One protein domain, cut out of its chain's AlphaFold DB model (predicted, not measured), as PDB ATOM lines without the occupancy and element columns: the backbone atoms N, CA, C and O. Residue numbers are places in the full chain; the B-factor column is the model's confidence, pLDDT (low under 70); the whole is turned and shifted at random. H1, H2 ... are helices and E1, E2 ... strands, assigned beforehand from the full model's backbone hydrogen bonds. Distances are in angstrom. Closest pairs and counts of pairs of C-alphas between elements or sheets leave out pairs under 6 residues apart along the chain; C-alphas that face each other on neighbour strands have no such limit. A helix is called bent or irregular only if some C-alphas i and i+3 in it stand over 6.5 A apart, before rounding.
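This is residues 32 to 202 of the 207 residues of an uncharacterized protein of Candidatus Competibacteraceae bacterium (UniProt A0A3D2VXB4). A small three-stranded sheet has one face covered by H3, and H3 is held between that sheet and the long helix H5, which runs along most of the length of the domain. H4 folds back beside part of H5 as a helical hairpin, H6, H7 and H8 pack on H5, and H9 lies at the far tip. The printed part has 171 residues, mostly helix, in the order H1 H2 E1 E2 E3 H3 H4 H5 H6 H7 H8 H9; the mixed sheet runs E1 E3 E2. It is compact, with a radius of gyration of the C-alphas of 16.2 A and spans of 53 by 36 by 26 A.

Look first at the strands: E1 is residues 61 to 65, E2 73 to 76 and E3 81 to 85, 13.0 A long. Find C-alpha 90 at (-20.296, 13.381, -22.192); from there H3 runs 22.4 A to residue 105. H4 is residues 107 to 118, 16.2 A. H5 starts at C-alpha 124, (-56.550, 14.099, -25.865), and runs 39.5 A to residue 153; it is irregular, with C-alphas 148 and 151 8.0 A apart, and has a kink of 51 degrees near residue 147. H1 is residues 32 to 43, H2 46 to 54, H6 161 to 165, H7 171 to 178, H8 181 to 194, 19.8 A, and H9 196 to 202, ending at C-alpha 202, (-67.418, 6.380, -25.042).

Inner strand E3 is parallel to E1, with N 63 and O 82 2.8 A apart, and forms an antiparallel hairpin with E2, with N 74 and O 83 2.9 A apart. H1 and H3 are on the same face, making two layers, helices on one face of a sheet; H3 is over E3 and E2 at a height over the sheet of 8.5 A. H3 touches H1 at Ala 35 and Thr 94, C-alphas 4.2 A apart, and H2 at Ala 51 and Ser 105, 4.0 A. The hub is H5: it touches H3 at a steep tilt of 48 degrees, opposite ways, the C-alphas of Ala 102 and Asn 138 being 5.6 A apart. H4 touches residues 127 to 134 of H5 at a shallow tilt of 10 degrees, closest at Phe 110 and Asn 131, C-alphas 6.6 A apart. H8 touches H5 at Ala 128 and Tyr 187, C-alphas 5.1 A apart; H7 at Lys 133 and Phe 171, 6.7 A; H6 only just, with 3 pairs of C-alphas within 8 A. H9 touches H4, C-alphas 118 and 198 being 6.0 A apart. In H2, H3, H4, H7 and H9 every O i to N i+4 pair is within hydrogen-bond range; H1 has 6 of 8, H5 24 of 26, H8 9 of 10, and H6 0 of 1 but 2 of 2 O i to N i+3 pairs.

The C-alphas of Gly 154 and Ala 201, the two farthest apart, are 53.7 A apart. The printed part has no cut and no long link. Mean pLDDT of the printed part is 89.7; look for values under 70 at residues 32 to 33 and 157 to 158.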
ATOM      1  N   GLY A  32     -20.100   8.470 -25.901       53.31
ATOM      2  CA  GLY A  32     -21.084   7.455 -25.534       53.31
ATOM      3  C   GLY A  32     -20.567   6.294 -24.676       53.31
ATOM      4  O   GLY A  32     -21.295   5.792 -23.820       53.31
ATOM      5  N   LYS A  33     -19.304   5.864 -24.828       55.38
ATOM      6  CA  LYS A  33     -18.802   4.699 -24.061       55.38
ATOM      7  C   LYS A  33     -18.704   4.983 -22.560       55.38
ATOM      8  O   LYS A  33     -18.951   4.093 -21.747       55.38
ATOM      9  N   ASP A  34     -18.414   6.228 -22.199       74.00
ATOM     10  CA  ASP A  34     -18.295   6.632 -20.803       74.00
ATOM     11  C   ASP A  34     -19.646   6.848 -20.118       74.00
ATOM     12  O   ASP A  34     -19.713   6.690 -18.904       74.00
ATOM     13  N   ALA A  35     -20.724   7.155 -20.850       84.62
ATOM     14  CA  ALA A  35     -22.032   7.464 -20.265       84.62
ATOM     15  C   ALA A  35     -22.588   6.306 -19.414       84.62
ATOM     16  O   ALA A  35     -22.957   6.497 -18.256       84.62
ATOM     17  N   ILE A  36     -22.546   5.078 -19.940       84.94
ATOM     18  CA  ILE A  36     -22.985   3.864 -19.227       84.94
ATOM     19  C   ILE A  36     -22.117   3.622 -17.982       84.94
ATOM     20  O   ILE A  36     -22.622   3.361 -16.886       84.94
ATOM     21  N   SER A  37     -20.795   3.751 -18.141       83.25
ATOM     22  CA  SER A  37     -19.831   3.619 -17.043       83.25
ATOM     23  C   SER A  37     -20.058   4.685 -15.963       83.25
ATOM     24  O   SER A  37     -19.989   4.371 -14.778       83.25
ATOM     25  N   ASN A  38     -20.359   5.927 -16.343       85.12
ATOM     26  CA  ASN A  38     -20.620   7.034 -15.425       85.12
ATOM     27  C   ASN A  38     -21.861   6.766 -14.576       85.12
ATOM     28  O   ASN A  38     -21.786   6.871 -13.346       85.12
ATOM     29  N   VAL A  39     -22.969   6.373 -15.212       85.38
ATOM     30  CA  VAL A  39     -24.196   6.003 -14.495       85.38
ATOM     31  C   VAL A  39     -23.894   4.881 -13.503       85.38
ATOM     32  O   VAL A  39     -24.123   5.046 -12.308       85.38
ATOM     33  N   THR A  40     -23.256   3.801 -13.958       84.31
ATOM     34  CA  THR A  40     -22.954   2.637 -13.109       84.31
ATOM     35  C   THR A  40     -22.035   2.986 -11.931       84.31
ATOM     36  O   THR A  40     -22.306   2.610 -10.793       84.31
ATOM     37  N   LYS A  41     -20.949   3.736 -12.165       78.38
ATOM     38  CA  LYS A  41     -19.933   4.046 -11.139       78.38
ATOM     39  C   LYS A  41     -20.453   4.924 -10.003       78.38
ATOM     40  O   LYS A  41     -19.910   4.856  -8.902       78.38
ATOM     41  N   CYS A  42     -21.437   5.786 -10.263       81.50
ATOM     42  CA  CYS A  42     -21.946   6.694  -9.238       81.50
ATOM     43  C   CYS A  42     -23.335   6.334  -8.712       81.50
ATOM     44  O   CYS A  42     -23.557   6.396  -7.498       81.50
ATOM     45  N   CYS A  43     -24.262   5.995  -9.607       78.88
ATOM     46  CA  CYS A  43     -25.638   5.691  -9.231       78.88
ATOM     47  C   CYS A  43     -25.807   4.245  -8.770       78.88
ATOM     48  O   CYS A  43     -26.743   4.018  -8.015       78.88
ATOM     49  N   GLY A  44     -24.893   3.347  -9.159       74.50
ATOM     50  CA  GLY A  44     -25.013   1.901  -8.987       74.50
ATOM     51  C   GLY A  44     -25.754   1.243 -10.159       74.50
ATOM     52  O   GLY A  44     -25.987   1.881 -11.192       74.50
ATOM     53  N   SER A  45     -26.067  -0.050 -10.040       84.56
ATOM     54  CA  SER A  45     -26.789  -0.806 -11.077       84.56
ATOM     55  C   SER A  45     -28.307  -0.650 -10.990       84.56
ATOM     56  O   SER A  45     -29.000  -1.084 -11.904       84.56
ATOM     57  N   GLU A  46     -28.837  -0.005  -9.948       89.62
ATOM     58  CA  GLU A  46     -30.259  -0.032  -9.601       89.62
ATOM     59  C   GLU A  46     -31.148   0.438 -10.755       89.62
ATOM     60  O   GLU A  46     -32.131  -0.217 -11.086       89.62
ATOM     61  N   ILE A  47     -30.776   1.530 -11.430       91.94
ATOM     62  CA  ILE A  47     -31.558   2.051 -12.559       91.94
ATOM     63  C   ILE A  47     -31.532   1.111 -13.778       91.94
ATOM     64  O   ILE A  47     -32.520   1.005 -14.503       91.94
ATOM     65  N   PHE A  48     -30.433   0.377 -13.983       91.12
ATOM     66  CA  PHE A  48     -30.350  -0.661 -15.013       91.12
ATOM     67  C   PHE A  48     -31.181  -1.886 -14.636       91.12
ATOM     68  O   PHE A  48     -31.870  -2.431 -15.493       91.12
ATOM     69  N   ASP A  49     -31.157  -2.295 -13.367       92.19
ATOM     70  CA  ASP A  49     -31.927  -3.431 -12.858       92.19
ATOM     71  C   ASP A  49     -33.440  -3.158 -12.936       92.19
ATOM     72  O   ASP A  49     -34.221  -4.022 -13.347       92.19
ATOM     73  N   GLU A  50     -33.859  -1.932 -12.616       94.31
ATOM     74  CA  GLU A  50     -35.236  -1.461 -12.779       94.31
ATOM     75  C   GLU A  50     -35.667  -1.457 -14.252       94.31
ATOM     76  O   GLU A  50     -36.714  -2.018 -14.593       94.31
ATOM     77  N   ALA A  51     -34.843  -0.887 -15.137       93.19
ATOM     78  CA  ALA A  51     -35.095  -0.865 -16.576       93.19
ATOM     79  C   ALA A  51     -35.151  -2.286 -17.169       93.19
ATOM     80  O   ALA A  51     -36.061  -2.609 -17.933       93.19
ATOM     81  N   LYS A  52     -34.243  -3.178 -16.758       92.88
ATOM     82  CA  LYS A  52     -34.225  -4.598 -17.137       92.88
ATOM     83  C   LYS A  52     -35.500  -5.311 -16.710       92.88
ATOM     84  O   LYS A  52     -36.094  -6.053 -17.495       92.88
ATOM     85  N   LYS A  53     -35.935  -5.100 -15.465       95.12
ATOM     86  CA  LYS A  53     -37.170  -5.686 -14.935       95.12
ATOM     87  C   LYS A  53     -38.382  -5.237 -15.751       95.12
ATOM     88  O   LYS A  53     -39.203  -6.076 -16.117       95.12
ATOM     89  N   ALA A  54     -38.471  -3.945 -16.062       94.12
ATOM     90  CA  ALA A  54     -39.534  -3.392 -16.898       94.12
ATOM     91  C   ALA A  54     -39.474  -3.907 -18.351       94.12
ATOM     92  O   ALA A  54     -40.509  -4.129 -18.975       94.12
ATOM     93  N   ASN A  55     -38.275  -4.206 -18.856       92.12
ATOM     94  CA  ASN A  55     -38.020  -4.777 -20.180       92.12
ATOM     95  C   ASN A  55     -38.122  -6.321 -20.223       92.12
ATOM     96  O   ASN A  55     -37.396  -7.005 -20.950       92.12
ATOM     97  N   GLY A  56     -38.990  -6.912 -19.395       92.44
ATOM     98  CA  GLY A  56     -39.227  -8.360 -19.387       92.44
ATOM     99  C   GLY A  56     -38.006  -9.200 -18.990       92.44
ATOM    100  O   GLY A  56     -37.858 -10.331 -19.452       92.44
ATOM    101  N   GLY A  57     -37.108  -8.642 -18.174       92.00
ATOM    102  CA  GLY A  57     -35.882  -9.298 -17.718       92.00
ATOM    103  C   GLY A  57     -34.703  -9.199 -18.691       92.00
ATOM    104  O   GLY A  57     -33.650  -9.772 -18.409       92.00
ATOM    105  N   LYS A  58     -34.845  -8.485 -19.816       90.94
ATOM    106  CA  LYS A  58     -33.768  -8.261 -20.789       90.94
ATOM    107  C   LYS A  58     -33.041  -6.959 -20.495       90.94
ATOM    108  O   LYS A  58     -33.676  -5.938 -20.243       90.94
ATOM    109  N   ASP A  59     -31.717  -6.981 -20.576       90.19
ATOM    110  CA  ASP A  59     -30.924  -5.765 -20.406       90.19
ATOM    111  C   ASP A  59     -31.291  -4.720 -21.480       90.19
ATOM    112  O   ASP A  59     -31.510  -5.091 -22.640       90.19
ATOM    113  N   PRO A  60     -31.390  -3.427 -21.118       91.00
ATOM    114  CA  PRO A  60     -31.635  -2.362 -22.083       91.00
ATOM    115  C   PRO A  60     -30.499  -2.291 -23.105       91.00
ATOM    116  O   PRO A  60     -29.316  -2.360 -22.758       91.00
ATOM    117  N   LYS A  61     -30.850  -2.114 -24.380       92.19
ATOM    118  CA  LYS A  61     -29.871  -1.957 -25.455       92.19
ATOM    119  C   LYS A  61     -29.611  -0.474 -25.688       92.19
ATOM    120  O   LYS A  61     -30.418   0.192 -26.322       92.19
ATOM    121  N   ILE A  62     -28.470   0.026 -25.234       90.56
ATOM    122  CA  ILE A  62     -28.076   1.422 -25.457       90.56
ATOM    123  C   ILE A  62     -27.260   1.522 -26.748       90.56
ATOM    124  O   ILE A  62     -26.236   0.848 -26.900       90.56
ATOM    125  N   VAL A  63     -27.708   2.362 -27.676       90.19
ATOM    126  CA  VAL A  63     -27.025   2.668 -28.936       90.19
ATOM    127  C   VAL A  63     -26.764   4.165 -29.041       90.19
ATOM    128  O   VAL A  63     -27.583   4.983 -28.635       90.19
ATOM    129  N   PHE A  64     -25.615   4.527 -29.608       88.19
ATOM    130  CA  PHE A  64     -25.270   5.916 -29.904       88.19
ATOM    131  C   PHE A  64     -25.437   6.154 -31.403       88.19
ATOM    132  O   PHE A  64     -24.776   5.491 -32.204       88.19
ATOM    133  N   GLY A  65     -26.342   7.053 -31.779       87.31
ATOM    134  CA  GLY A  65     -26.765   7.259 -33.166       87.31
ATOM    135  C   GLY A  65     -27.655   8.487 -33.312       87.31
ATOM    136  O   GLY A  65     -27.475   9.454 -32.587       87.31
ATOM    137  N   THR A  66     -28.609   8.461 -34.240       86.94
ATOM    138  CA  THR A  66     -29.579   9.550 -34.433       86.94
ATOM    139  C   THR A  66     -30.957   9.088 -33.959       86.94
ATOM    140  O   THR A  66     -31.503   8.175 -34.583       86.94
ATOM    141  N   PRO A  67     -31.525   9.682 -32.894       85.19
ATOM    142  CA  PRO A  67     -32.902   9.417 -32.482       85.19
ATOM    143  C   PRO A  67     -33.901   9.778 -33.589       85.19
ATOM    144  O   PRO A  67     -33.761  10.803 -34.261       85.19
ATOM    145  N   SER A  68     -34.913   8.936 -33.786       84.94
ATOM    146  CA  SER A  68     -35.942   9.119 -34.818       84.94
ATOM    147  C   SER A  68     -36.915  10.257 -34.510       84.94
ATOM    148  O   SER A  68     -37.456  10.883 -35.420       84.94
ATOM    149  N   SER A  69     -37.102  10.554 -33.228       74.88
ATOM    150  CA  SER A  69     -37.975  11.606 -32.713       74.88
ATOM    151  C   SER A  69     -37.417  13.025 -32.901       74.88
ATOM    152  O   SER A  69     -38.148  13.997 -32.727       74.88
ATOM    153  N   GLY A  70     -36.137  13.165 -33.268       77.00
ATOM    154  CA  GLY A  70     -35.454  14.460 -33.368       77.00
ATOM    155  C   GLY A  70     -35.020  15.051 -32.019       77.00
ATOM    156  O   GLY A  70     -34.511  16.171 -31.987       77.00
ATOM    157  N   PHE A  71     -35.208  14.307 -30.923       80.50
ATOM    158  CA  PHE A  71     -34.704  14.637 -29.591       80.50
ATOM    159  C   PHE A  71     -33.278  14.118 -29.386       80.50
ATOM    160  O   PHE A  71     -32.770  13.337 -30.190       80.50
ATOM    161  N   ASP A  72     -32.616  14.548 -28.311       82.12
ATOM    162  CA  ASP A  72     -31.250  14.107 -27.999       82.12
ATOM    163  C   ASP A  72     -31.167  12.647 -27.536       82.12
ATOM    164  O   ASP A  72     -30.109  12.022 -27.641       82.12
ATOM    165  N   ALA A  73     -32.280  12.071 -27.089       88.62
ATOM    166  CA  ALA A  73     -32.407  10.644 -26.861       88.62
ATOM    167  C   ALA A  73     -33.856  10.174 -27.033       88.62
ATOM    168  O   ALA A  73     -34.779  10.982 -27.136       88.62
ATOM    169  N   GLU A  74     -34.049   8.860 -27.097       87.69
ATOM    170  CA  GLU A  74     -35.369   8.234 -27.056       87.69
ATOM    171  C   GLU A  74     -35.291   6.781 -26.580       87.69
ATOM    172  O   GLU A  74     -34.294   6.086 -26.818       87.69
ATOM    173  N   THR A  75     -36.378   6.305 -25.973       90.44
ATOM    174  CA  THR A  75     -36.545   4.908 -25.561       90.44
ATOM    175  C   THR A  75     -37.649   4.230 -26.355       90.44
ATOM    176  O   THR A  75     -38.833   4.477 -26.133       90.44
ATOM    177  N   ASP A  76     -37.289   3.274 -27.207       86.94
ATOM    178  CA  ASP A  76     -38.256   2.332 -27.763       86.94
ATOM    179  C   ASP A  76     -38.641   1.308 -26.685       86.94
ATOM    180  O   ASP A  76     -37.948   0.314 -26.443       86.94
ATOM    181  N   THR A  77     -39.778   1.550 -26.031       82.75
ATOM    182  CA  THR A  77     -40.295   0.705 -24.944       82.75
ATOM    183  C   THR A  77     -40.761  -0.675 -25.416       82.75
ATOM    184  O   THR A  77     -41.002  -1.551 -24.581       82.75
ATOM    185  N   SER A  78     -40.890  -0.904 -26.729       83.00
ATOM    186  CA  SER A  78     -41.266  -2.205 -27.292       83.00
ATOM    187  C   SER A  78     -40.063  -3.140 -27.445       83.00
ATOM    188  O   SER A  78     -40.179  -4.345 -27.210       83.00
ATOM    189  N   THR A  79     -38.899  -2.588 -27.796       87.12
ATOM    190  CA  THR A  79     -37.655  -3.355 -27.968       87.12
ATOM    191  C   THR A  79     -36.697  -3.232 -26.784       87.12
ATOM    192  O   THR A  79     -35.766  -4.032 -26.669       87.12
ATOM    193  N   GLY A  80     -36.909  -2.245 -25.909       86.56
ATOM    194  CA  GLY A  80     -35.972  -1.875 -24.850       86.56
ATOM    195  C   GLY A  80     -34.700  -1.215 -25.389       86.56
ATOM    196  O   GLY A  80     -33.657  -1.265 -24.731       86.56
ATOM    197  N   THR A  81     -34.759  -0.654 -26.602       92.06
ATOM    198  CA  THR A  81     -33.637   0.066 -27.212       92.06
ATOM    199  C   THR A  81     -33.675   1.527 -26.787       92.06
ATOM    200  O   THR A  81     -34.681   2.203 -26.968       92.06
ATOM    201  N   ILE A  82     -32.556   2.014 -26.264       91.88
ATOM    202  CA  ILE A  82     -32.323   3.417 -25.932       91.88
ATOM    203  C   ILE A  82     -31.355   3.972 -26.969       91.88
ATOM    204  O   ILE A  82     -30.219   3.501 -27.064       91.88
ATOM    205  N   THR A  83     -31.787   4.967 -27.737       90.19
ATOM    206  CA  THR A  83     -30.930   5.663 -28.703       90.19
ATOM    207  C   THR A  83     -30.537   7.009 -28.126       90.19
ATOM    208  O   THR A  83     -31.401   7.830 -27.853       90.19
ATOM    209  N   VAL A  84     -29.237   7.247 -27.959       88.75
ATOM    210  CA  VAL A  84     -28.683   8.540 -27.530       88.75
ATOM    211  C   VAL A  84     -27.964   9.185 -28.708       88.75
ATOM    212  O   VAL A  84     -27.236   8.509 -29.441       88.75
ATOM    213  N   SER A  85     -28.154  10.488 -28.889       87.25
ATOM    214  CA  SER A  85     -27.529  11.258 -29.955       87.25
ATOM    215  C   SER A  85     -26.007  11.121 -29.920       87.25
ATOM    216  O   SER A  85     -25.351  11.388 -28.912       87.25
ATOM    217  N   SER A  86     -25.406  10.736 -31.047       84.62
ATOM    218  CA  SER A  86     -23.945  10.690 -31.182       84.62
ATOM    219  C   SER A  86     -23.303  12.082 -31.152       84.62
ATOM    220  O   SER A  86     -22.082  12.185 -31.058       84.62
ATOM    221  N   ALA A  87     -24.106  13.145 -31.265       82.56
ATOM    222  CA  ALA A  87     -23.650  14.528 -31.170       82.56
ATOM    223  C   ALA A  87     -23.620  15.060 -29.725       82.56
ATOM    224  O   ALA A  87     -23.076  16.147 -29.501       82.56
ATOM    225  N   SER A  88     -24.188  14.331 -28.757       81.00
ATOM    226  CA  SER A  88     -24.217  14.742 -27.354       81.00
ATOM    227  C   SER A  88     -22.818  14.740 -26.739       81.00
ATOM    228  O   SER A  88     -22.007  13.836 -26.959       81.00
ATOM    229  N   ASN A  89     -22.537  15.748 -25.912       81.31
ATOM    230  CA  ASN A  89     -21.336  15.753 -25.080       81.31
ATOM    231  C   ASN A  89     -21.448  14.686 -23.966       81.31
ATOM    232  O   ASN A  89     -22.530  14.169 -23.694       81.31
ATOM    233  N   LYS A  90     -20.341  14.381 -23.277       83.25
ATOM    234  CA  LYS A  90     -20.296  13.381 -22.192       83.25
ATOM    235  C   LYS A  90     -21.379  13.572 -21.117       83.25
ATOM    236  O   LYS A  90     -21.935  12.582 -20.640       83.25
ATOM    237  N   CYS A  91     -21.653  14.808 -20.707       85.94
ATOM    238  CA  CYS A  91     -22.597  15.114 -19.632       85.94
ATOM    239  C   CYS A  91     -24.042  14.939 -20.097       85.94
ATOM    240  O   CYS A  91     -24.761  14.161 -19.474       85.94
ATOM    241  N   THR A  92     -24.412  15.529 -21.239       85.38
ATOM    242  CA  THR A  92     -25.717  15.315 -21.889       85.38
ATOM    243  C   THR A  92     -25.951  13.834 -22.187       85.38
ATOM    244  O   THR A  92     -27.027  13.312 -21.924       85.38
ATOM    245  N   ALA A  93     -24.940  13.106 -22.674       87.81
ATOM    246  CA  ALA A  93     -25.060  11.674 -22.941       87.81
ATOM    247  C   ALA A  93     -25.264  10.859 -21.650       87.81
ATOM    248  O   ALA A  93     -26.060   9.927 -21.633       87.81
ATOM    249  N   THR A  94     -24.570  11.207 -20.560       90.00
ATOM    250  CA  THR A  94     -24.735  10.540 -19.253       90.00
ATOM    251  C   THR A  94     -26.126  10.796 -18.669       90.00
ATOM    252  O   THR A  94     -26.773   9.857 -18.208       90.00
ATOM    253  N   GLU A  95     -26.598  12.043 -18.724       90.75
ATOM    254  CA  GLU A  95     -27.962  12.420 -18.341       90.75
ATOM    255  C   GLU A  95     -29.003  11.695 -19.189       90.75
ATOM    256  O   GLU A  95     -29.898  11.069 -18.631       90.75
ATOM    257  N   SER A  96     -28.841  11.708 -20.513       91.62
ATOM    258  CA  SER A  96     -29.731  11.024 -21.453       91.62
ATOM    259  C   SER A  96     -29.823   9.535 -21.144       91.62
ATOM    260  O   SER A  96     -30.917   9.000 -21.037       91.62
ATOM    261  N   VAL A  97     -28.691   8.856 -20.922       92.44
ATOM    262  CA  VAL A  97     -28.703   7.437 -20.538       92.44
ATOM    263  C   VAL A  97     -29.493   7.225 -19.247       92.44
ATOM    264  O   VAL A  97     -30.321   6.321 -19.194       92.44
ATOM    265  N   PHE A  98     -29.272   8.038 -18.210       94.12
ATOM    266  CA  PHE A  98     -30.004   7.881 -16.951       94.12
ATOM    267  C   PHE A  98     -31.508   8.135 -17.125       94.12
ATOM    268  O   PHE A  98     -32.324   7.344 -16.649       94.12
ATOM    269  N   PHE A  99     -31.868   9.219 -17.811       94.50
ATOM    270  CA  PHE A  99     -33.253   9.611 -18.045       94.50
ATOM    271  C   PHE A  99     -34.004   8.568 -18.878       94.50
ATOM    272  O   PHE A  99     -35.093   8.146 -18.498       94.50
ATOM    273  N   GLU A 100     -33.396   8.056 -19.947       93.94
ATOM    274  CA  GLU A 100     -34.009   7.022 -20.783       93.94
ATOM    275  C   GLU A 100     -34.130   5.671 -20.062       93.94
ATOM    276  O   GLU A 100     -35.129   4.966 -20.210       93.94
ATOM    277  N   LEU A 101     -33.181   5.318 -19.188       94.81
ATOM    278  CA  LEU A 101     -33.355   4.162 -18.303       94.81
ATOM    279  C   LEU A 101     -34.512   4.379 -17.317       94.81
ATOM    280  O   LEU A 101     -35.255   3.437 -17.036       94.81
ATOM    281  N   ALA A 102     -34.704   5.605 -16.819       95.12
ATOM    282  CA  ALA A 102     -35.858   5.945 -15.993       95.12
ATOM    283  C   ALA A 102     -37.172   5.828 -16.787       95.12
ATOM    284  O   ALA A 102     -38.108   5.196 -16.294       95.12
ATOM    285  N   ASN A 103     -37.218   6.311 -18.034       93.88
ATOM    286  CA  ASN A 103     -38.360   6.112 -18.932       93.88
ATOM    287  C   ASN A 103     -38.659   4.625 -19.149       93.88
ATOM    288  O   ASN A 103     -39.804   4.201 -18.975       93.88
ATOM    289  N   LEU A 104     -37.639   3.809 -19.435       94.25
ATOM    290  CA  LEU A 104     -37.829   2.369 -19.599       94.25
ATOM    291  C   LEU A 104     -38.318   1.709 -18.305       94.25
ATOM    292  O   LEU A 104     -39.221   0.876 -18.351       94.25
ATOM    293  N   SER A 105     -37.775   2.100 -17.148       95.44
ATOM    294  CA  SER A 105     -38.222   1.592 -15.843       95.44
ATOM    295  C   SER A 105     -39.694   1.916 -15.551       95.44
ATOM    296  O   SER A 105     -40.386   1.124 -14.909       95.44
ATOM    297  N   SER A 106     -40.187   3.033 -16.090       94.69
ATOM    298  CA  SER A 106     -41.571   3.500 -15.974       94.69
ATOM    299  C   SER A 106     -42.501   2.922 -17.051       94.69
ATOM    300  O   SER A 106     -43.688   3.252 -17.067       94.69
ATOM    301  N   LYS A 107     -42.023   2.002 -17.907       93.31
ATOM    302  CA  LYS A 107     -42.837   1.320 -18.931       93.31
ATOM    303  C   LYS A 107     -44.199   0.817 -18.421       93.31
ATOM    304  O   LYS A 107     -45.185   1.075 -19.105       93.31
ATOM    305  N   PRO A 108     -44.324   0.164 -17.246       94.12
ATOM    306  CA  PRO A 108     -45.631  -0.278 -16.753       94.12
ATOM    307  C   PRO A 108     -46.640   0.861 -16.532       94.12
ATOM    308  O   PRO A 108     -47.845   0.645 -16.659       94.12
ATOM    309  N   ASN A 109     -46.168   2.071 -16.209       95.25
ATOM    310  CA  ASN A 109     -47.026   3.244 -16.045       95.25
ATOM    311  C   ASN A 109     -47.488   3.766 -17.408       95.25
ATOM    312  O   ASN A 109     -48.681   4.006 -17.584       95.25
ATOM    313  N   PHE A 110     -46.581   3.856 -18.385       92.75
ATOM    314  CA  PHE A 110     -46.932   4.204 -19.766       92.75
ATOM    315  C   PHE A 110     -47.921   3.197 -20.374       92.75
ATOM    316  O   PHE A 110     -48.962   3.595 -20.890       92.75
ATOM    317  N   ASP A 111     -47.687   1.893 -20.192       93.50
ATOM    318  CA  ASP A 111     -48.596   0.834 -20.655       93.50
ATOM    319  C   ASP A 111     -49.998   0.967 -20.026       93.50
ATOM    320  O   ASP A 111     -51.014   0.686 -20.668       93.50
ATOM    321  N   LYS A 112     -50.082   1.419 -18.767       96.06
ATOM    322  CA  LYS A 112     -51.362   1.704 -18.105       96.06
ATOM    323  C   LYS A 112     -52.058   2.929 -18.701       96.06
ATOM    324  O   LYS A 112     -53.272   2.880 -18.897       96.06
ATOM    325  N   ILE A 113     -51.320   4.002 -18.985       96.94
ATOM    326  CA  ILE A 113     -51.854   5.210 -19.631       96.94
ATOM    327  C   ILE A 113     -52.431   4.851 -21.006       96.94
ATOM    328  O   ILE A 113     -53.573   5.206 -21.304       96.94
ATOM    329  N   ASP A 114     -51.693   4.069 -21.795       94.81
ATOM    330  CA  ASP A 114     -52.145   3.543 -23.084       94.81
ATOM    331  C   ASP A 114     -53.402   2.673 -22.945       94.81
ATOM    332  O   ASP A 114     -54.354   2.813 -23.715       94.81
ATOM    333  N   ALA A 115     -53.452   1.796 -21.938       96.50
ATOM    334  CA  ALA A 115     -54.627   0.965 -21.679       96.50
ATOM    335  C   ALA A 115     -55.865   1.799 -21.305       96.50
ATOM    336  O   ALA A 115     -56.972   1.513 -21.772       96.50
ATOM    337  N   ASP A 116     -55.699   2.844 -20.491       97.94
ATOM    338  CA  ASP A 116     -56.786   3.748 -20.119       97.94
ATOM    339  C   ASP A 116     -57.254   4.597 -21.317       97.94
ATOM    340  O   ASP A 116     -58.465   4.756 -21.516       97.94
ATOM    341  N   ALA A 117     -56.335   5.061 -22.169       97.44
ATOM    342  CA  ALA A 117     -56.658   5.755 -23.418       97.44
ATOM    343  C   ALA A 117     -57.398   4.847 -24.412       97.44
ATOM    344  O   ALA A 117     -58.442   5.229 -24.942       97.44
ATOM    345  N   ALA A 118     -56.934   3.608 -24.591       96.94
ATOM    346  CA  ALA A 118     -57.585   2.606 -25.434       96.94
ATOM    347  C   ALA A 118     -58.978   2.202 -24.919       96.94
ATOM    348  O   ALA A 118     -59.839   1.808 -25.704       96.94
ATOM    349  N   ALA A 119     -59.227   2.329 -23.612       97.31
ATOM    350  CA  ALA A 119     -60.549   2.171 -23.002       97.31
ATOM    351  C   ALA A 119     -61.418   3.447 -23.086       97.31
ATOM    352  O   ALA A 119     -62.448   3.547 -22.401       97.31
ATOM    353  N   GLY A 120     -60.973   4.439 -23.864       97.12
ATOM    354  CA  GLY A 120     -61.623   5.725 -24.066       97.12
ATOM    355  C   GLY A 120     -61.706   6.574 -22.804       97.12
ATOM    356  O   GLY A 120     -62.572   7.428 -22.739       97.12
ATOM    357  N   LYS A 121     -60.905   6.319 -21.758       98.19
ATOM    358  CA  LYS A 121     -61.011   7.035 -20.468       98.19
ATOM    359  C   LYS A 121     -60.287   8.377 -20.453       98.19
ATOM    360  O   LYS A 121     -60.594   9.198 -19.598       98.19
ATOM    361  N   LEU A 122     -59.314   8.566 -21.339       98.06
ATOM    362  CA  LEU A 122     -58.470   9.755 -21.363       98.06
ATOM    363  C   LEU A 122     -58.812  10.606 -22.577       98.06
ATOM    364  O   LEU A 122     -58.754  10.120 -23.711       98.06
ATOM    365  N   SER A 123     -59.138  11.874 -22.327       98.19
ATOM    366  CA  SER A 123     -59.216  12.875 -23.387       98.19
ATOM    367  C   SER A 123     -57.834  13.097 -24.007       98.19
ATOM    368  O   SER A 123     -56.810  12.699 -23.448       98.19
ATOM    369  N   ARG A 124     -57.795  13.767 -25.160       97.75
ATOM    370  CA  ARG A 124     -56.550  14.099 -25.865       97.75
ATOM    371  C   ARG A 124     -55.522  14.801 -24.976       97.75
ATOM    372  O   ARG A 124     -54.341  14.471 -25.020       97.75
ATOM    373  N   GLU A 125     -55.975  15.763 -24.175       97.81
ATOM    374  CA  GLU A 125     -55.099  16.531 -23.288       97.81
ATOM    375  C   GLU A 125     -54.757  15.755 -22.012       97.81
ATOM    376  O   GLU A 125     -53.615  15.807 -21.564       97.81
ATOM    377  N   ASP A 126     -55.700  14.988 -21.458       98.38
ATOM    378  CA  ASP A 126     -55.426  14.157 -20.278       98.38
ATOM    379  C   ASP A 126     -54.412  13.056 -20.591       98.38
ATOM    380  O   ASP A 126     -53.573  12.738 -19.754       98.38
ATOM    381  N   TYR A 127     -54.443  12.505 -21.806       97.62
ATOM    382  CA  TYR A 127     -53.430  11.565 -22.276       97.62
ATOM    383  C   TYR A 127     -52.041  12.208 -22.359       97.62
ATOM    384  O   TYR A 127     -51.068  11.630 -21.872       97.62
ATOM    385  N   ALA A 128     -51.939  13.409 -22.938       96.25
ATOM    386  CA  ALA A 128     -50.672  14.133 -23.020       96.25
ATOM    387  C   ALA A 128     -50.128  14.467 -21.623       96.25
ATOM    388  O   ALA A 128     -48.978  14.164 -21.321       96.25
ATOM    389  N   LYS A 129     -50.978  14.988 -20.730       97.44
ATOM    390  CA  LYS A 129     -50.606  15.279 -19.338       97.44
ATOM    391  C   LYS A 129     -50.230  14.029 -18.551       97.44
ATOM    392  O   LYS A 129     -49.319  14.098 -17.735       97.44
ATOM    393  N   ALA A 130     -50.905  12.900 -18.765       97.50
ATOM    394  CA  ALA A 130     -50.586  11.657 -18.069       97.50
ATOM    395  C   ALA A 130     -49.192  11.138 -18.446       97.50
ATOM    396  O   ALA A 130     -48.420  10.797 -17.553       97.50
ATOM    397  N   ASN A 131     -48.845  11.139 -19.737       95.19
ATOM    398  CA  ASN A 131     -47.497  10.770 -20.183       95.19
ATOM    399  C   ASN A 131     -46.447  11.753 -19.653       95.19
ATOM    400  O   ASN A 131     -45.467  11.345 -19.032       95.19
ATOM    401  N   GLU A 132     -46.703  13.054 -19.796       94.81
ATOM    402  CA  GLU A 132     -45.771  14.094 -19.361       94.81
ATOM    403  C   GLU A 132     -45.571  14.103 -17.841       94.81
ATOM    404  O   GLU A 132     -44.523  14.492 -17.331       94.81
ATOM    405  N   LYS A 133     -46.568  13.647 -17.076       96.62
ATOM    406  CA  LYS A 133     -46.452  13.497 -15.625       96.62
ATOM    407  C   LYS A 133     -45.447  12.416 -15.241       96.62
ATOM    408  O   LYS A 133     -44.718  12.597 -14.261       96.62
ATOM    409  N   GLU A 134     -45.423  11.312 -15.980       95.94
ATOM    410  CA  GLU A 134     -44.441  10.248 -15.779       95.94
ATOM    411  C   GLU A 134     -43.042  10.716 -16.194       95.94
ATOM    412  O   GLU A 134     -42.100  10.546 -15.418       95.94
ATOM    413  N   GLU A 135     -42.906  11.421 -17.321       93.19
ATOM    414  CA  GLU A 135     -41.633  12.049 -17.697       93.19
ATOM    415  C   GLU A 135     -41.159  13.070 -16.661       93.19
ATOM    416  O   GLU A 135     -40.017  12.997 -16.218       93.19
ATOM    417  N   TYR A 136     -42.032  13.940 -16.150       94.88
ATOM    418  CA  TYR A 136     -41.700  14.870 -15.066       94.88
ATOM    419  C   TYR A 136     -41.187  14.152 -13.806       94.88
ATOM    420  O   TYR A 136     -40.279  14.628 -13.112       94.88
ATOM    421  N   ASN A 137     -41.750  12.987 -13.474       95.88
ATOM    422  CA  ASN A 137     -41.241  12.167 -12.376       95.88
ATOM    423  C   ASN A 137     -39.836  11.619 -12.681       95.88
ATOM    424  O   ASN A 137     -38.976  11.638 -11.794       95.88
ATOM    425  N   ASN A 138     -39.579  11.219 -13.925       94.75
ATOM    426  CA  ASN A 138     -38.267  10.765 -14.386       94.75
ATOM    427  C   ASN A 138     -37.244  11.917 -14.464       94.75
ATOM    428  O   ASN A 138     -36.082  11.714 -14.101       94.75
ATOM    429  N   VAL A 139     -37.663  13.141 -14.807       93.25
ATOM    430  CA  VAL A 139     -36.835  14.361 -14.752       93.25
ATOM    431  C   VAL A 139     -36.357  14.587 -13.321       93.25
ATOM    432  O   VAL A 139     -35.156  14.684 -13.083       93.25
ATOM    433  N   LYS A 140     -37.260  14.559 -12.330       94.88
ATOM    434  CA  LYS A 140     -36.876  14.697 -10.910       94.88
ATOM    435  C   LYS A 140     -35.924  13.593 -10.446       94.88
ATOM    436  O   LYS A 140     -34.980  13.868  -9.707       94.88
ATOM    437  N   LYS A 141     -36.158  12.344 -10.868       94.12
ATOM    438  CA  LYS A 141     -35.263  11.213 -10.566       94.12
ATOM    439  C   LYS A 141     -33.865  11.455 -11.146       94.12
ATOM    440  O   LYS A 141     -32.867  11.198 -10.477       94.12
ATOM    441  N   THR A 142     -33.804  12.009 -12.354       93.06
ATOM    442  CA  THR A 142     -32.557  12.349 -13.045       93.06
ATOM    443  C   THR A 142     -31.850  13.532 -12.392       93.06
ATOM    444  O   THR A 142     -30.650  13.450 -12.153       93.06
ATOM    445  N   HIS A 143     -32.566  14.585 -11.983       93.12
ATOM    446  CA  HIS A 143     -31.996  15.686 -11.195       93.12
ATOM    447  C   HIS A 143     -31.371  15.195  -9.893       93.12
ATOM    448  O   HIS A 143     -30.243  15.571  -9.582       93.12
ATOM    449  N   ALA A 144     -32.054  14.305  -9.167       93.50
ATOM    450  CA  ALA A 144     -31.513  13.716  -7.944       93.50
ATOM    451  C   ALA A 144     -30.223  12.915  -8.210       93.50
ATOM    452  O   ALA A 144     -29.277  12.973  -7.421       93.50
ATOM    453  N   ALA A 145     -30.152  12.199  -9.337       92.12
ATOM    454  CA  ALA A 145     -28.942  11.503  -9.763       92.12
ATOM    455  C   ALA A 145     -27.818  12.481 -10.137       92.12
ATOM    456  O   ALA A 145     -26.700  12.332  -9.646       92.12
ATOM    457  N   ILE A 146     -28.113  13.514 -10.933       90.62
ATOM    458  CA  ILE A 146     -27.171  14.580 -11.303       90.62
ATOM    459  C   ILE A 146     -26.593  15.240 -10.049       90.62
ATOM    460  O   ILE A 146     -25.373  15.361  -9.926       90.62
ATOM    461  N   ASP A 147     -27.434  15.621  -9.089       91.19
ATOM    462  CA  ASP A 147     -26.994  16.299  -7.865       91.19
ATOM    463  C   ASP A 147     -26.074  15.420  -7.018       91.19
ATOM    464  O   ASP A 147     -25.094  15.910  -6.460       91.19
ATOM    465  N   LYS A 148     -26.331  14.109  -6.991       89.25
ATOM    466  CA  LYS A 148     -25.481  13.125  -6.312       89.25
ATOM    467  C   LYS A 148     -24.166  12.851  -7.053       89.25
ATOM    468  O   LYS A 148     -23.179  12.483  -6.412       89.25
ATOM    469  N   CYS A 149     -24.149  12.956  -8.384       88.94
ATOM    470  CA  CYS A 149     -23.136  12.289  -9.207       88.94
ATOM    471  C   CYS A 149     -22.342  13.150 -10.182       88.94
ATOM    472  O   CYS A 149     -21.294  12.692 -10.646       88.94
ATOM    473  N   LYS A 150     -22.768  14.385 -10.466       85.69
ATOM    474  CA  LYS A 150     -22.135  15.249 -11.477       85.69
ATOM    475  C   LYS A 150     -20.624  15.396 -11.301       85.69
ATOM    476  O   LYS A 150     -19.891  15.260 -12.275       85.69
ATOM    477  N   GLU A 151     -20.140  15.549 -10.069       85.69
ATOM    478  CA  GLU A 151     -18.703  15.667  -9.786       85.69
ATOM    479  C   GLU A 151     -17.934  14.391 -10.152       85.69
ATOM    480  O   GLU A 151     -16.877  14.460 -10.779       85.69
ATOM    481  N   LYS A 152     -18.494  13.211  -9.851       83.88
ATOM    482  CA  LYS A 152     -17.886  11.916 -10.202       83.88
ATOM    483  C   LYS A 152     -17.903  11.650 -11.705       83.88
ATOM    484  O   LYS A 152     -17.053  10.921 -12.210       83.88
ATOM    485  N   TRP A 153     -18.852  12.242 -12.422       82.19
ATOM    486  CA  TRP A 153     -18.909  12.198 -13.883       82.19
ATOM    487  C   TRP A 153     -17.941  13.189 -14.543       82.19
ATOM    488  O   TRP A 153     -17.713  13.117 -15.753       82.19
ATOM    489  N   GLY A 154     -17.328  14.089 -13.766       82.44
ATOM    490  CA  GLY A 154     -16.522  15.194 -14.288       82.44
ATOM    491  C   GLY A 154     -17.369  16.275 -14.966       82.44
ATOM    492  O   GLY A 154     -16.878  16.965 -15.855       82.44
ATOM    493  N   CYS A 155     -18.636  16.397 -14.572       82.75
ATOM    494  CA  CYS A 155     -19.606  17.360 -15.082       82.75
ATOM    495  C   CYS A 155     -19.835  18.490 -14.070       82.75
ATOM    496  O   CYS A 155     -19.668  18.307 -12.861       82.75
ATOM    497  N   LYS A 156     -20.225  19.672 -14.556       76.19
ATOM    498  CA  LYS A 156     -20.529  20.843 -13.716       76.19
ATOM    499  C   LYS A 156     -22.043  21.055 -13.645       76.19
ATOM    500  O   LYS A 156     -22.791  20.489 -14.427       76.19
ATOM    501  N   SER A 157     -22.513  21.866 -12.702       63.72
ATOM    502  CA  SER A 157     -23.900  22.356 -12.754       63.72
ATOM    503  C   SER A 157     -24.113  23.184 -14.029       63.72
ATOM    504  O   SER A 157     -23.177  23.851 -14.472       63.72
ATOM    505  N   HIS A 158     -25.329  23.181 -14.578       64.12
ATOM    506  CA  HIS A 158     -25.726  23.901 -15.796       64.12
ATOM    507  C   HIS A 158     -25.092  23.385 -17.097       64.12
ATOM    508  O   HIS A 158     -25.090  24.092 -18.100       64.12
ATOM    509  N   THR A 159     -24.550  22.163 -17.095       73.12
ATOM    510  CA  THR A 159     -24.088  21.468 -18.316       73.12
ATOM    511  C   THR A 159     -25.053  20.379 -18.784       73.12
ATOM    512  O   THR A 159     -24.699  19.600 -19.663       73.12
ATOM    513  N   PHE A 160     -26.208  20.281 -18.134       81.38
ATOM    514  CA  PHE A 160     -27.234  19.272 -18.345       81.38
ATOM    515  C   PHE A 160     -28.466  19.940 -18.941       81.38
ATOM    516  O   PHE A 160     -28.845  21.025 -18.490       81.38
ATOM    517  N   ASP A 161     -29.089  19.309 -19.925       82.81
ATOM    518  CA  ASP A 161     -30.220  19.907 -20.630       82.81
ATOM    519  C   ASP A 161     -31.455  19.951 -19.720       82.81
ATOM    520  O   ASP A 161     -32.182  20.952 -19.700       82.81
ATOM    521  N   LEU A 162     -31.623  18.955 -18.834       86.25
ATOM    522  CA  LEU A 162     -32.727  18.959 -17.878       86.25
ATOM    523  C   LEU A 162     -32.571  20.022 -16.784       86.25
ATOM    524  O   LEU A 162     -33.553  20.302 -16.091       86.25
ATOM    525  N   ASP A 163     -31.398  20.647 -16.595       84.19
ATOM    526  CA  ASP A 163     -31.250  21.733 -15.610       84.19
ATOM    527  C   ASP A 163     -32.208  22.903 -15.914       84.19
ATOM    528  O   ASP A 163     -32.633  23.597 -14.987       84.19
ATOM    529  N   GLY A 164     -32.619  23.074 -17.179       85.44
ATOM    530  CA  GLY A 164     -33.624  24.058 -17.594       85.44
ATOM    531  C   GLY A 164     -35.012  23.853 -16.970       85.44
ATOM    532  O   GLY A 164     -35.778  24.808 -16.872       85.44
ATOM    533  N   PHE A 165     -35.322  22.647 -16.483       88.94
ATOM    534  CA  PHE A 165     -36.598  22.318 -15.837       88.94
ATOM    535  C   PHE A 165     -36.604  22.504 -14.322       88.94
ATOM    536  O   PHE A 165     -37.667  22.481 -13.702       88.94
ATOM    537  N   ARG A 166     -35.434  22.678 -13.697       89.62
ATOM    538  CA  ARG A 166     -35.318  22.826 -12.236       89.62
ATOM    539  C   ARG A 166     -36.139  23.970 -11.635       89.62
ATOM    540  O   ARG A 166     -36.572  23.805 -10.496       89.62
ATOM    541  N   PRO A 167     -36.354  25.110 -12.320       91.38
ATOM    542  CA  PRO A 167     -37.162  26.187 -11.757       91.38
ATOM    543  C   PRO A 167     -38.659  25.859 -11.641       91.38
ATOM    544  O   PRO A 167     -39.368  26.572 -10.933       91.38
ATOM    545  N   ALA A 168     -39.145  24.788 -12.282       93.12
ATOM    546  CA  ALA A 168     -40.545  24.395 -12.199       93.12
ATOM    547  C   ALA A 168     -40.936  23.966 -10.772       93.12
ATOM    548  O   ALA A 168     -40.397  23.017 -10.199       93.12
ATOM    549  N   THR A 169     -41.934  24.637 -10.209       94.06
ATOM    550  CA  THR A 169     -42.386  24.458  -8.819       94.06
ATOM    551  C   THR A 169     -43.238  23.208  -8.613       94.06
ATOM    552  O   THR A 169     -43.285  22.642  -7.519       94.06
ATOM    553  N   ASN A 170     -43.951  22.777  -9.651       95.75
ATOM    554  CA  ASN A 170     -44.805  21.598  -9.653       95.75
ATOM    555  C   ASN A 170     -45.049  21.130 -11.098       95.75
ATOM    556  O   ASN A 170     -44.551  21.725 -12.047       95.75
ATOM    557  N   PHE A 171     -45.831  20.061 -11.270       96.69
ATOM    558  CA  PHE A 171     -46.103  19.515 -12.601       96.69
ATOM    559  C   PHE A 171     -46.884  20.458 -13.516       96.69
ATOM    560  O   PHE A 171     -46.580  20.498 -14.698       96.69
ATOM    561  N   ASN A 172     -47.876  21.193 -13.006       96.50
ATOM    562  CA  ASN A 172     -48.643  22.095 -13.864       96.50
ATOM    563  C   ASN A 172     -47.743  23.225 -14.365       96.50
ATOM    564  O   ASN A 172     -47.734  23.505 -15.551       96.50
ATOM    565  N   ASP A 173     -46.914  23.789 -13.485       96.06
ATOM    566  CA  ASP A 173     -45.915  24.798 -13.851       96.06
ATOM    567  C   ASP A 173     -44.917  24.259 -14.894       96.06
ATOM    568  O   ASP A 173     -44.736  24.859 -15.950       96.06
ATOM    569  N   TYR A 174     -44.357  23.065 -14.657       93.44
ATOM    570  CA  TYR A 174     -43.509  22.349 -15.618       93.44
ATOM    571  C   TYR A 174     -44.194  22.186 -16.984       93.44
ATOM    572  O   TYR A 174     -43.646  22.597 -18.008       93.44
ATOM    573  N   TYR A 175     -45.411  21.639 -16.993       94.19
ATOM    574  CA  TYR A 175     -46.174  21.368 -18.204       94.19
ATOM    575  C   TYR A 175     -46.510  22.661 -18.949       94.19
ATOM    576  O   TYR A 175     -46.285  22.755 -20.149       94.19
ATOM    577  N   ASP A 176     -47.024  23.676 -18.261       92.94
ATOM    578  CA  ASP A 176     -47.546  24.888 -18.889       92.94
ATOM    579  C   ASP A 176     -46.429  25.830 -19.364       92.94
ATOM    580  O   ASP A 176     -46.590  26.476 -20.404       92.94
ATOM    581  N   HIS A 177     -45.291  25.879 -18.662       90.06
ATOM    582  CA  HIS A 177     -44.260  26.899 -18.891       90.06
ATOM    583  C   HIS A 177     -42.908  26.379 -19.374       90.06
ATOM    584  O   HIS A 177     -42.150  27.160 -19.951       90.06
ATOM    585  N   TYR A 178     -42.597  25.098 -19.167       89.50
ATOM    586  CA  TYR A 178     -41.272  24.569 -19.487       89.50
ATOM    587  C   TYR A 178     -41.286  23.516 -20.576       89.50
ATOM    588  O   TYR A 178     -40.296  23.424 -21.283       89.50
ATOM    589  N   VAL A 179     -42.359  22.742 -20.738       87.81
ATOM    590  CA  VAL A 179     -42.446  21.744 -21.811       87.81
ATOM    591  C   VAL A 179     -42.787  22.425 -23.136       87.81
ATOM    592  O   VAL A 179     -43.834  23.069 -23.270       87.81
ATOM    593  N   ALA A 180     -41.924  22.247 -24.136       86.50
ATOM    594  CA  ALA A 180     -42.156  22.743 -25.486       86.50
ATOM    595  C   ALA A 180     -43.454  22.187 -26.099       86.50
ATOM    596  O   ALA A 180     -43.783  21.006 -25.980       86.50
ATOM    597  N   GLU A 181     -44.166  23.031 -26.847       87.12
ATOM    598  CA  GLU A 181     -45.421  22.651 -27.508       87.12
ATOM    599  C   GLU A 181     -45.235  21.494 -28.507       87.12
ATOM    600  O   GLU A 181     -46.127  20.665 -28.679       87.12
ATOM    601  N   SER A 182     -44.058  21.390 -29.135       83.56
ATOM    602  CA  SER A 182     -43.691  20.267 -30.006       83.56
ATOM    603  C   SER A 182     -43.688  18.926 -29.268       83.56
ATOM    604  O   SER A 182     -44.180  17.937 -29.810       83.56
ATOM    605  N   HIS A 183     -43.193  18.896 -28.031       84.56
ATOM    606  CA  HIS A 183     -43.135  17.693 -27.198       84.56
ATOM    607  C   HIS A 183     -44.539  17.280 -26.733       84.56
ATOM    608  O   HIS A 183     -44.947  16.141 -26.951       84.56
ATOM    609  N   LYS A 184     -45.375  18.234 -26.295       88.19
ATOM    610  CA  LYS A 184     -46.807  17.973 -26.018       88.19
ATOM    611  C   LYS A 184     -47.542  17.430 -27.246       88.19
ATOM    612  O   LYS A 184     -48.363  16.514 -27.153       88.19
ATOM    613  N   ASN A 185     -47.256  17.994 -28.420       89.75
ATOM    614  CA  ASN A 185     -47.891  17.594 -29.671       89.75
ATOM    615  C   ASN A 185     -47.486  16.198 -30.142       89.75
ATOM    616  O   ASN A 185     -48.295  15.565 -30.821       89.75
ATOM    617  N   HIS A 186     -46.319  15.681 -29.747       86.12
ATOM    618  CA  HIS A 186     -45.972  14.276 -29.976       86.12
ATOM    619  C   HIS A 186     -47.012  13.346 -29.343       86.12
ATOM    620  O   HIS A 186     -47.622  12.523 -30.032       86.12
ATOM    621  N   TYR A 187     -47.308  13.546 -28.056       91.00
ATOM    622  CA  TYR A 187     -48.306  12.744 -27.348       91.00
ATOM    623  C   TYR A 187     -49.714  12.933 -27.892       91.00
ATOM    624  O   TYR A 187     -50.434  11.960 -28.124       91.00
ATOM    625  N   ARG A 188     -50.107  14.179 -28.152       94.88
ATOM    626  CA  ARG A 188     -51.435  14.477 -28.694       94.88
ATOM    627  C   ARG A 188     -51.650  13.862 -30.081       94.88
ATOM    628  O   ARG A 188     -52.708  13.293 -30.326       94.88
ATOM    629  N   THR A 189     -50.643  13.907 -30.956       92.50
ATOM    630  CA  THR A 189     -50.701  13.287 -32.295       92.50
ATOM    631  C   THR A 189     -50.787  11.765 -32.205       92.50
ATOM    632  O   THR A 189     -51.522  11.130 -32.966       92.50
ATOM    633  N   SER A 190     -50.079  11.160 -31.245       90.19
ATOM    634  CA  SER A 190     -50.218   9.727 -30.986       90.19
ATOM    635  C   SER A 190     -51.628   9.366 -30.511       90.19
ATOM    636  O   SER A 190     -52.216   8.405 -31.010       90.19
ATOM    637  N   TRP A 191     -52.222  10.165 -29.618       97.06
ATOM    638  CA  TRP A 191     -53.611   9.972 -29.197       97.06
ATOM    639  C   TRP A 191     -54.592  10.089 -30.366       97.06
ATOM    640  O   TRP A 191     -55.465   9.229 -30.517       97.06
ATOM    641  N   ASP A 192     -54.413  11.103 -31.220       96.06
ATOM    642  CA  ASP A 192     -55.246  11.320 -32.410       96.06
ATOM    643  C   ASP A 192     -55.221  10.089 -33.330       96.06
ATOM    644  O   ASP A 192     -56.254   9.686 -33.865       96.06
ATOM    645  N   SER A 193     -54.050   9.458 -33.455       95.44
ATOM    646  CA  SER A 193     -53.829   8.296 -34.321       95.44
ATOM    647  C   SER A 193     -54.348   6.982 -33.731       95.44
ATOM    648  O   SER A 193     -54.804   6.116 -34.476       95.44
ATOM    649  N   ASN A 194     -54.274   6.810 -32.407       94.62
ATOM    650  CA  ASN A 194     -54.462   5.504 -31.766       94.62
ATOM    651  C   ASN A 194     -55.737   5.383 -30.918       94.62
ATOM    652  O   ASN A 194     -56.281   4.283 -30.794       94.62
ATOM    653  N   TYR A 195     -56.218   6.477 -30.318       97.12
ATOM    654  CA  TYR A 195     -57.196   6.418 -29.218       97.12
ATOM    655  C   TYR A 195     -58.442   7.273 -29.428       97.12
ATOM    656  O   TYR A 195     -59.466   7.009 -28.791       97.12
ATOM    657  N   LYS A 196     -58.408   8.232 -30.362       96.88
ATOM    658  CA  LYS A 196     -59.541   9.120 -30.648       96.88
ATOM    659  C   LYS A 196     -60.857   8.365 -30.853       96.88
ATOM    660  O   LYS A 196     -61.848   8.675 -30.200       96.88
ATOM    661  N   SER A 197     -60.867   7.330 -31.696       95.94
ATOM    662  CA  SER A 197     -62.086   6.553 -31.964       95.94
ATOM    663  C   SER A 197     -62.650   5.863 -30.718       95.94
ATOM    664  O   SER A 197     -63.866   5.781 -30.566       95.94
ATOM    665  N   ALA A 198     -61.790   5.378 -29.816       96.94
ATOM    666  CA  ALA A 198     -62.230   4.754 -28.569       96.94
ATOM    667  C   ALA A 198     -62.817   5.785 -27.597       96.94
ATOM    668  O   ALA A 198     -63.811   5.506 -26.924       96.94
ATOM    669  N   TYR A 199     -62.227   6.982 -27.540       97.50
ATOM    670  CA  TYR A 199     -62.743   8.080 -26.732       97.50
ATOM    671  C   TYR A 199     -64.099   8.574 -27.242       97.50
ATOM    672  O   TYR A 199     -65.042   8.646 -26.456       97.50
ATOM    673  N   ASP A 200     -64.222   8.840 -28.546       96.38
ATOM    674  CA  ASP A 200     -65.461   9.326 -29.169       96.38
ATOM    675  C   ASP A 200     -66.615   8.323 -28.993       96.38
ATOM    676  O   ASP A 200     -67.745   8.713 -28.711       96.38
ATOM    677  N   ALA A 201     -66.336   7.017 -29.099       95.88
ATOM    678  CA  ALA A 201     -67.338   5.971 -28.881       95.88
ATOM    679  C   ALA A 201     -67.874   5.943 -27.439       95.88
ATOM    680  O   ALA A 201     -69.018   5.550 -27.206       95.88
ATOM    681  N   LYS A 202     -67.052   6.342 -26.462       95.31
ATOM    682  CA  LYS A 202     -67.418   6.380 -25.042       95.31
ATOM    683  C   LYS A 202     -68.020   7.718 -24.612       95.31
ATOM    684  O   LYS A 202     -68.787   7.755 -23.651       95.31
TER     685      LYS A 202